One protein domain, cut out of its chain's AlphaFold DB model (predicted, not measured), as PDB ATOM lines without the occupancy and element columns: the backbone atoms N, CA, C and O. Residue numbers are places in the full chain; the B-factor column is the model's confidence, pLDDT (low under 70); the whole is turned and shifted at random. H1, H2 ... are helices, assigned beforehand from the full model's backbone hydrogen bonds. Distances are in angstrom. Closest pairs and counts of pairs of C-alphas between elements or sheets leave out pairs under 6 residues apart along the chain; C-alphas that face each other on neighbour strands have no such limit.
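AT A GLANCE: This is residues 2 to 52 and 71 to 80 of the 120 residues of an uncharacterized protein of Mucilaginibacter sp. 94 (UniProt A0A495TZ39). Little regular structure is here: H1 and H2 form a helical hairpin among long loops, with short H3 apart from both. Residues 40 to 46, of which 40 belongs to H2, stick out. The 61 printed residues hold three named helices, H1, H2, H3 in chain order, and no named strand; the class is all helix, with 22 residues in helices. The whole is compact, radius of gyration of the C-alphas 11.7 A, and rounded, spanning 29 by 28 by 27 A.

IN THESE COORDINATES: Pass residues 2 to 15, with no named element, and find C-alpha 16 at (1.124, -39.340, 19.724), where H1 runs to 23, 10.9 A. H2, residues 31 to 40, covers 14.2 A. H3, residues 75 to 78, ends at (3.935, -24.001, 18.829).

HOW THE PARTS SIT: H1 and H2 touch, closest at the C-alphas of His 16 and Phe 33, 5.9 A; they run opposite ways at 36 degrees, only just a steep tilt. In H1 and H2 every O i to N i+4 pair is within hydrogen-bond range; H3 is too short for one.

THE WHOLE: Residues 53 to 70 are not printed; C-alphas 52 and 71 are 11.4 A apart. No printed residue is under pLDDT 70.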
ATOM      1  N   ALA A   2      21.142 -32.351  31.803       80.25
ATOM      2  CA  ALA A   2      20.407 -31.260  31.169       80.25
ATOM      3  C   ALA A   2      18.997 -31.744  30.790       80.25
ATOM      4  O   ALA A   2      18.870 -32.724  30.062       80.25
ATOM      5  N   ASP A   3      17.963 -31.068  31.292       88.75
ATOM      6  CA  ASP A   3      16.575 -31.229  30.847       88.75
ATOM      7  C   ASP A   3      16.276 -30.149  29.797       88.75
ATOM      8  O   ASP A   3      15.874 -29.025  30.116       88.75
ATOM      9  N   THR A   4      16.603 -30.462  28.542       88.44
ATOM     10  CA  THR A   4      16.493 -29.527  27.414       88.44
ATOM     11  C   THR A   4      15.038 -29.195  27.092       88.44
ATOM     12  O   THR A   4      14.733 -28.045  26.793       88.44
ATOM     13  N   LEU A   5      14.149 -30.190  27.180       92.00
ATOM     14  CA  LEU A   5      12.727 -30.055  26.851       92.00
ATOM     15  C   LEU A   5      11.858 -29.670  28.056       92.00
ATOM     16  O   LEU A   5      10.651 -29.515  27.901       92.00
ATOM     17  N   LYS A   6      12.462 -29.481  29.237       93.56
ATOM     18  CA  LYS A   6      11.770 -29.071  30.470       93.56
ATOM     19  C   LYS A   6      10.643 -30.031  30.849       93.56
ATOM     20  O   LYS A   6       9.577 -29.602  31.281       93.56
ATOM     21  N   LEU A   7      10.876 -31.330  30.660       91.81
ATOM     22  CA  LEU A   7       9.883 -32.369  30.942       91.81
ATOM     23  C   LEU A   7       9.766 -32.665  32.443       91.81
ATOM     24  O   LEU A   7       8.781 -33.257  32.873       91.81
ATOM     25  N   GLY A   8      10.752 -32.262  33.253       91.38
ATOM     26  CA  GLY A   8      10.718 -32.422  34.708       91.38
ATOM     27  C   GLY A   8      10.918 -33.861  35.201       91.38
ATOM     28  O   GLY A   8      10.820 -34.106  36.403       91.38
ATOM     29  N   GLY A   9      11.218 -34.804  34.305       89.75
ATOM     30  CA  GLY A   9      11.421 -36.218  34.614       89.75
ATOM     31  C   GLY A   9      11.181 -37.114  33.401       89.75
ATOM     32  O   GLY A   9      11.058 -36.635  32.271       89.75
ATOM     33  N   ASP A  10      11.108 -38.422  33.649       90.75
ATOM     34  CA  ASP A  10      10.792 -39.404  32.613       90.75
ATOM     35  C   ASP A  10       9.306 -39.326  32.240       90.75
ATOM     36  O   ASP A  10       8.425 -39.450  33.093       90.75
ATOM     37  N   VAL A  11       9.027 -39.164  30.947       91.69
ATOM     38  CA  VAL A  11       7.673 -39.176  30.382       91.69
ATOM     39  C   VAL A  11       7.515 -40.443  29.551       91.69
ATOM     40  O   VAL A  11       8.222 -40.638  28.565       91.69
ATOM     41  N   THR A  12       6.592 -41.316  29.953       93.75
ATOM     42  CA  THR A  12       6.247 -42.534  29.206       93.75
ATOM     43  C   THR A  12       4.858 -42.377  28.611       93.75
ATOM     44  O   THR A  12       3.902 -42.128  29.337       93.75
ATOM     45  N   VAL A  13       4.761 -42.531  27.294       94.12
ATOM     46  CA  VAL A  13       3.518 -42.407  26.522       94.12
ATOM     47  C   VAL A  13       3.446 -43.532  25.498       94.12
ATOM     48  O   VAL A  13       4.474 -44.011  25.019       94.12
ATOM     49  N   THR A  14       2.238 -43.970  25.166       93.00
ATOM     50  CA  THR A  14       1.983 -45.087  24.246       93.00
ATOM     51  C   THR A  14       1.646 -44.635  22.826       93.00
ATOM     52  O   THR A  14       1.687 -45.440  21.895       93.00
ATOM     53  N   GLY A  15       1.366 -43.344  22.629       91.69
ATOM     54  CA  GLY A  15       1.001 -42.795  21.328       91.69
ATOM     55  C   GLY A  15       1.157 -41.281  21.229       91.69
ATOM     56  O   GLY A  15       1.447 -40.583  22.202       91.69
ATOM     57  N   HIS A  16       0.950 -40.763  20.018       93.00
ATOM     58  CA  HIS A  16       1.124 -39.340  19.724       93.00
ATOM     59  C   HIS A  16       0.126 -38.446  20.473       93.00
ATOM     60  O   HIS A  16       0.492 -37.347  20.882       93.00
ATOM     61  N   ARG A  17      -1.124 -38.877  20.688       93.56
ATOM     62  CA  ARG A  17      -2.102 -38.104  21.477       93.56
ATOM     63  C   ARG A  17      -1.656 -37.942  22.930       93.56
ATOM     64  O   ARG A  17      -1.602 -36.819  23.416       93.56
ATOM     65  N   GLU A  18      -1.240 -39.029  23.570       95.19
ATOM     66  CA  GLU A  18      -0.726 -38.994  24.945       95.19
ATOM     67  C   GLU A  18       0.533 -38.124  25.064       95.19
ATOM     68  O   GLU A  18       0.677 -37.387  26.035       95.19
ATOM     69  N   ALA A  19       1.419 -38.143  24.059       95.56
ATOM     70  CA  ALA A  19       2.587 -37.261  24.017       95.56
ATOM     71  C   ALA A  19       2.203 -35.772  24.035       95.56
ATOM     72  O   ALA A  19       2.819 -34.984  24.756       95.56
ATOM     73  N   LEU A  20       1.173 -35.397  23.269       96.38
ATOM     74  CA  LEU A  20       0.641 -34.036  23.255       96.38
ATOM     75  C   LEU A  20       0.050 -33.682  24.619       96.38
ATOM     76  O   LEU A  20       0.447 -32.685  25.208       96.38
ATOM     77  N   GLU A  21      -0.866 -34.503  25.132       96.06
ATOM     78  CA  GLU A  21      -1.543 -34.263  26.411       96.06
ATOM     79  C   GLU A  21      -0.557 -34.124  27.574       96.06
ATOM     80  O   GLU A  21      -0.681 -33.204  28.381       96.06
ATOM     81  N   ALA A  22       0.467 -34.981  27.622       96.31
ATOM     82  CA  ALA A  22       1.476 -34.971  28.675       96.31
ATOM     83  C   ALA A  22       2.368 -33.720  28.663       96.31
ATOM     84  O   ALA A  22       2.954 -33.378  29.689       96.31
ATOM     85  N   THR A  23       2.507 -33.048  27.516       96.69
ATOM     86  CA  THR A  23       3.473 -31.949  27.341       96.69
ATOM     87  C   THR A  23       2.834 -30.598  27.031       96.69
ATOM     88  O   THR A  23       3.531 -29.587  27.077       96.69
ATOM     89  N   PHE A  24       1.526 -30.546  26.758       97.06
ATOM     90  CA  PHE A  24       0.826 -29.354  26.266       97.06
ATOM     91  C   PHE A  24       1.005 -28.109  27.148       97.06
ATOM     92  O   PHE A  24       1.208 -27.011  26.642       97.06
ATOM     93  N   GLU A  25       0.986 -28.262  28.472       96.00
ATOM     94  CA  GLU A  25       1.138 -27.122  29.392       96.00
ATOM     95  C   GLU A  25       2.602 -26.693  29.613       96.00
ATOM     96  O   GLU A  25       2.863 -25.644  30.215       96.00
ATOM     97  N   GLY A  26       3.563 -27.480  29.120       95.50
ATOM     98  CA  GLY A  26       4.997 -27.271  29.307       95.50
ATOM     99  C   GLY A  26       5.600 -26.139  28.465       95.50
ATOM    100  O   GLY A  26       4.923 -25.418  27.730       95.50
ATOM    101  N   GLU A  27       6.921 -25.964  28.576       95.75
ATOM    102  CA  GLU A  27       7.666 -24.993  27.755       95.75
ATOM    103  C   GLU A  27       7.837 -25.455  26.302       95.75
ATOM    104  O   GLU A  27       7.899 -24.618  25.400       95.75
ATOM    105  N   TYR A  28       7.886 -26.769  26.075       95.94
ATOM    106  CA  TYR A  28       8.097 -27.393  24.768       95.94
ATOM    107  C   TYR A  28       6.951 -28.364  24.451       95.94
ATOM    108  O   TYR A  28       7.140 -29.586  24.493       95.94
ATOM    109  N   PRO A  29       5.741 -27.838  24.193       96.69
ATOM    110  CA  PRO A  29       4.563 -28.655  23.985       96.69
ATOM    111  C   PRO A  29       4.733 -29.518  22.744       96.69
ATOM    112  O   PRO A  29       5.239 -29.078  21.711       96.69
ATOM    113  N   ASP A  30       4.308 -30.768  22.867       96.06
ATOM    114  CA  ASP A  30       4.340 -31.780  21.822       96.06
ATOM    115  C   ASP A  30       5.733 -32.130  21.264       96.06
ATOM    116  O   ASP A  30       5.858 -32.865  20.281       96.06
ATOM    117  N   ALA A  31       6.811 -31.644  21.887       94.69
ATOM    118  CA  ALA A  31       8.159 -31.763  21.335       94.69
ATOM    119  C   ALA A  31       8.581 -33.217  21.077       94.69
ATOM    120  O   ALA A  31       9.263 -33.486  20.090       94.69
ATOM    121  N   LEU A  32       8.131 -34.161  21.912       93.81
ATOM    122  CA  LEU A  32       8.398 -35.591  21.735       93.81
ATOM    123  C   LEU A  32       7.922 -36.093  20.366       93.81
ATOM    124  O   LEU A  32       8.683 -36.732  19.635       93.81
ATOM    125  N   PHE A  33       6.678 -35.779  20.002       94.25
ATOM    126  CA  PHE A  33       6.102 -36.237  18.745       94.25
ATOM    127  C   PHE A  33       6.587 -35.408  17.553       94.25
ATOM    128  O   PHE A  33       6.884 -35.980  16.508       94.25
ATOM    129  N   GLN A  34       6.759 -34.093  17.716       94.25
ATOM    130  CA  GLN A  34       7.284 -33.217  16.661       94.25
ATOM    131  C   GLN A  34       8.698 -33.629  16.223       94.25
ATOM    132  O   GLN A  34       8.983 -33.722  15.030       94.25
ATOM    133  N   ILE A  35       9.581 -33.946  17.177       94.56
ATOM    134  CA  ILE A  35      10.933 -34.440  16.880       94.56
ATOM    135  C   ILE A  35      10.858 -35.808  16.199       94.56
ATOM    136  O   ILE A  35      11.523 -36.024  15.185       94.56
ATOM    137  N   HIS A  36      10.034 -36.723  16.723       93.69
ATOM    138  CA  HIS A  36       9.832 -38.030  16.103       93.69
ATOM    139  C   HIS A  36       9.383 -37.893  14.641       93.69
ATOM    140  O   HIS A  36       9.995 -38.494  13.759       93.69
ATOM    141  N   GLN A  37       8.372 -37.061  14.377       93.25
ATOM    142  CA  GLN A  37       7.839 -36.804  13.043       93.25
ATOM    143  C   GLN A  37       8.887 -36.187  12.113       93.25
ATOM    144  O   GLN A  37       9.003 -36.609  10.961       93.25
ATOM    145  N   LEU A  38       9.667 -35.219  12.601       95.00
ATOM    146  CA  LEU A  38      10.732 -34.597  11.820       95.00
ATOM    147  C   LEU A  38      11.691 -35.663  11.278       95.00
ATOM    148  O   LEU A  38      11.938 -35.698  10.077       95.00
ATOM    149  N   PHE A  39      12.133 -36.597  12.123       96.19
ATOM    150  CA  PHE A  39      13.024 -37.687  11.717       96.19
ATOM    151  C   PHE A  39      12.350 -38.805  10.900       96.19
ATOM    152  O   PHE A  39      13.056 -39.605  10.288       96.19
ATOM    153  N   GLN A  40      11.015 -38.862  10.807       95.00
ATOM    154  CA  GLN A  40      10.332 -39.736   9.836       95.00
ATOM    155  C   GLN A  40      10.467 -39.218   8.391       95.00
ATOM    156  O   GLN A  40      10.275 -39.965   7.427       95.00
ATOM    157  N   SER A  41      10.788 -37.935   8.205       95.25
ATOM    158  CA  SER A  41      10.965 -37.348   6.879       95.25
ATOM    159  C   SER A  41      12.279 -37.796   6.247       95.25
ATOM    160  O   SER A  41      13.359 -37.535   6.767       95.25
ATOM    161  N   ARG A  42      12.216 -38.327   5.019       96.56
ATOM    162  CA  ARG A  42      13.416 -38.637   4.211       96.56
ATOM    163  C   ARG A  42      14.284 -37.416   3.884       96.56
ATOM    164  O   ARG A  42      15.374 -37.582   3.352       96.56
ATOM    165  N   ARG A  43      13.768 -36.204   4.112       96.88
ATOM    166  CA  ARG A  43      14.474 -34.934   3.888       96.88
ATOM    167  C   ARG A  43      15.064 -34.346   5.171       96.88
ATOM    168  O   ARG A  43      15.665 -33.280   5.098       96.88
ATOM    169  N   ALA A  44      14.849 -34.976   6.326       96.75
ATOM    170  CA  ALA A  44      15.485 -34.535   7.556       96.75
ATOM    171  C   ALA A  44      16.990 -34.810   7.500       96.75
ATOM    172  O   ALA A  44      17.420 -35.827   6.959       96.75
ATOM    173  N   GLY A  45      17.778 -33.878   8.035       94.88
ATOM    174  CA  GLY A  45      19.198 -34.116   8.285       94.88
ATOM    175  C   GLY A  45      19.407 -35.011   9.507       94.88
ATOM    176  O   GLY A  45      18.463 -35.321  10.231       94.88
ATOM    177  N   ASP A  46      20.659 -35.378   9.768       95.69
ATOM    178  CA  ASP A  46      21.021 -36.253  10.894       95.69
ATOM    179  C   ASP A  46      20.981 -35.541  12.255       95.69
ATOM    180  O   ASP A  46      20.899 -36.177  13.305       95.69
ATOM    181  N   ILE A  47      21.060 -34.208  12.246       94.12
ATOM    182  CA  ILE A  47      21.107 -33.367  13.442       94.12
ATOM    183  C   ILE A  47      20.062 -32.266  13.312       94.12
ATOM    184  O   ILE A  47      19.978 -31.583  12.291       94.12
ATOM    185  N   VAL A  48      19.301 -32.064  14.386       91.06
ATOM    186  CA  VAL A  48      18.336 -30.974  14.523       91.06
ATOM    187  C   VAL A  48      18.819 -30.058  15.637       91.06
ATOM    188  O   VAL A  48      19.045 -30.500  16.762       91.06
ATOM    189  N   LEU A  49      18.985 -28.776  15.316       91.50
ATOM    190  CA  LEU A  49      19.368 -27.735  16.264       91.50
ATOM    191  C   LEU A  49      18.185 -26.791  16.467       91.50
ATOM    192  O   LEU A  49      17.549 -26.373  15.502       91.50
ATOM    193  N   SER A  50      17.906 -26.439  17.720       90.00
ATOM    194  CA  SER A  50      16.907 -25.430  18.069       90.00
ATOM    195  C   SER A  50      17.569 -24.355  18.919       90.00
ATOM    196  O   SER A  50      18.230 -24.666  19.911       90.00
ATOM    197  N   ALA A  51      17.429 -23.095  18.509       89.62
ATOM    198  CA  ALA A  51      17.939 -21.969  19.275       89.62
ATOM    199  C   ALA A  51      17.159 -21.810  20.588       89.62
ATOM    200  O   ALA A  51      15.952 -22.058  20.652       89.62
ATOM    201  N   SER A  52      17.848 -21.354  21.635       88.31
ATOM    202  CA  SER A  52      17.176 -20.882  22.848       88.31
ATOM    203  C   SER A  52      16.295 -19.669  22.537       88.31
ATOM    204  O   SER A  52      16.559 -18.924  21.595       88.31
ATOM    205  N   GLY A  71       9.581 -21.110  14.520       90.12
ATOM    206  CA  GLY A  71      10.063 -22.434  14.099       90.12
ATOM    207  C   GLY A  71      10.905 -23.166  15.143       90.12
ATOM    208  O   GLY A  71      11.455 -24.225  14.852       90.12
ATOM    209  N   SER A  72      10.984 -22.640  16.368       93.06
ATOM    210  CA  SER A  72      11.423 -23.445  17.512       93.06
ATOM    211  C   SER A  72      10.267 -24.279  18.076       93.06
ATOM    212  O   SER A  72       9.100 -23.988  17.828       93.06
ATOM    213  N   LEU A  73      10.603 -25.282  18.889       94.62
ATOM    214  CA  LEU A  73       9.632 -26.128  19.597       94.62
ATOM    215  C   LEU A  73       9.056 -25.463  20.859       94.62
ATOM    216  O   LEU A  73       8.291 -26.083  21.591       94.62
ATOM    217  N   HIS A  74       9.448 -24.223  21.154       95.81
ATOM    218  CA  HIS A  74       8.982 -23.521  22.344       95.81
ATOM    219  C   HIS A  74       7.498 -23.148  22.207       95.81
ATOM    220  O   HIS A  74       7.037 -22.777  21.123       95.81
ATOM    221  N   ARG A  75       6.750 -23.154  23.316       96.69
ATOM    222  CA  ARG A  75       5.300 -22.879  23.357       96.69
ATOM    223  C   ARG A  75       4.888 -21.583  22.664       96.69
ATOM    224  O   ARG A  75       3.810 -21.522  22.089       96.69
ATOM    225  N   LEU A  76       5.751 -20.565  22.683       95.12
ATOM    226  CA  LEU A  76       5.500 -19.275  22.021       95.12
ATOM    227  C   LEU A  76       5.420 -19.376  20.489       95.12
ATOM    228  O   LEU A  76       4.866 -18.481  19.863       95.12
ATOM    229  N   HIS A  77       5.966 -20.436  19.892       94.62
ATOM    230  CA  HIS A  77       5.885 -20.703  18.454       94.62
ATOM    231  C   HIS A  77       4.928 -21.854  18.123       94.62
ATOM    232  O   HIS A  77       4.363 -21.876  17.034       94.62
ATOM    233  N   MET A  78       4.750 -22.803  19.047       95.75
ATOM    234  CA  MET A  78       3.935 -24.001  18.829       95.75
ATOM    235  C   MET A  78       2.449 -23.801  19.148       95.75
ATOM    236  O   MET A  78       1.597 -24.376  18.472       95.75
ATOM    237  N   HIS A  79       2.108 -23.008  20.171       97.06
ATOM    238  CA  HIS A  79       0.709 -22.772  20.520       97.06
ATOM    239  C   HIS A  79       0.060 -21.779  19.566       97.06
ATOM    240  O   HIS A  79       0.511 -20.648  19.402       97.06
ATOM    241  N   VAL A  80      -1.066 -22.200  19.003       96.38
ATOM    242  CA  VAL A  80      -1.915 -21.378  18.147       96.38
ATOM    243  C   VAL A  80      -3.358 -21.442  18.644       96.38
ATOM    244  O   VAL A  80      -3.791 -22.483  19.143       96.38
TER     245      VAL A  80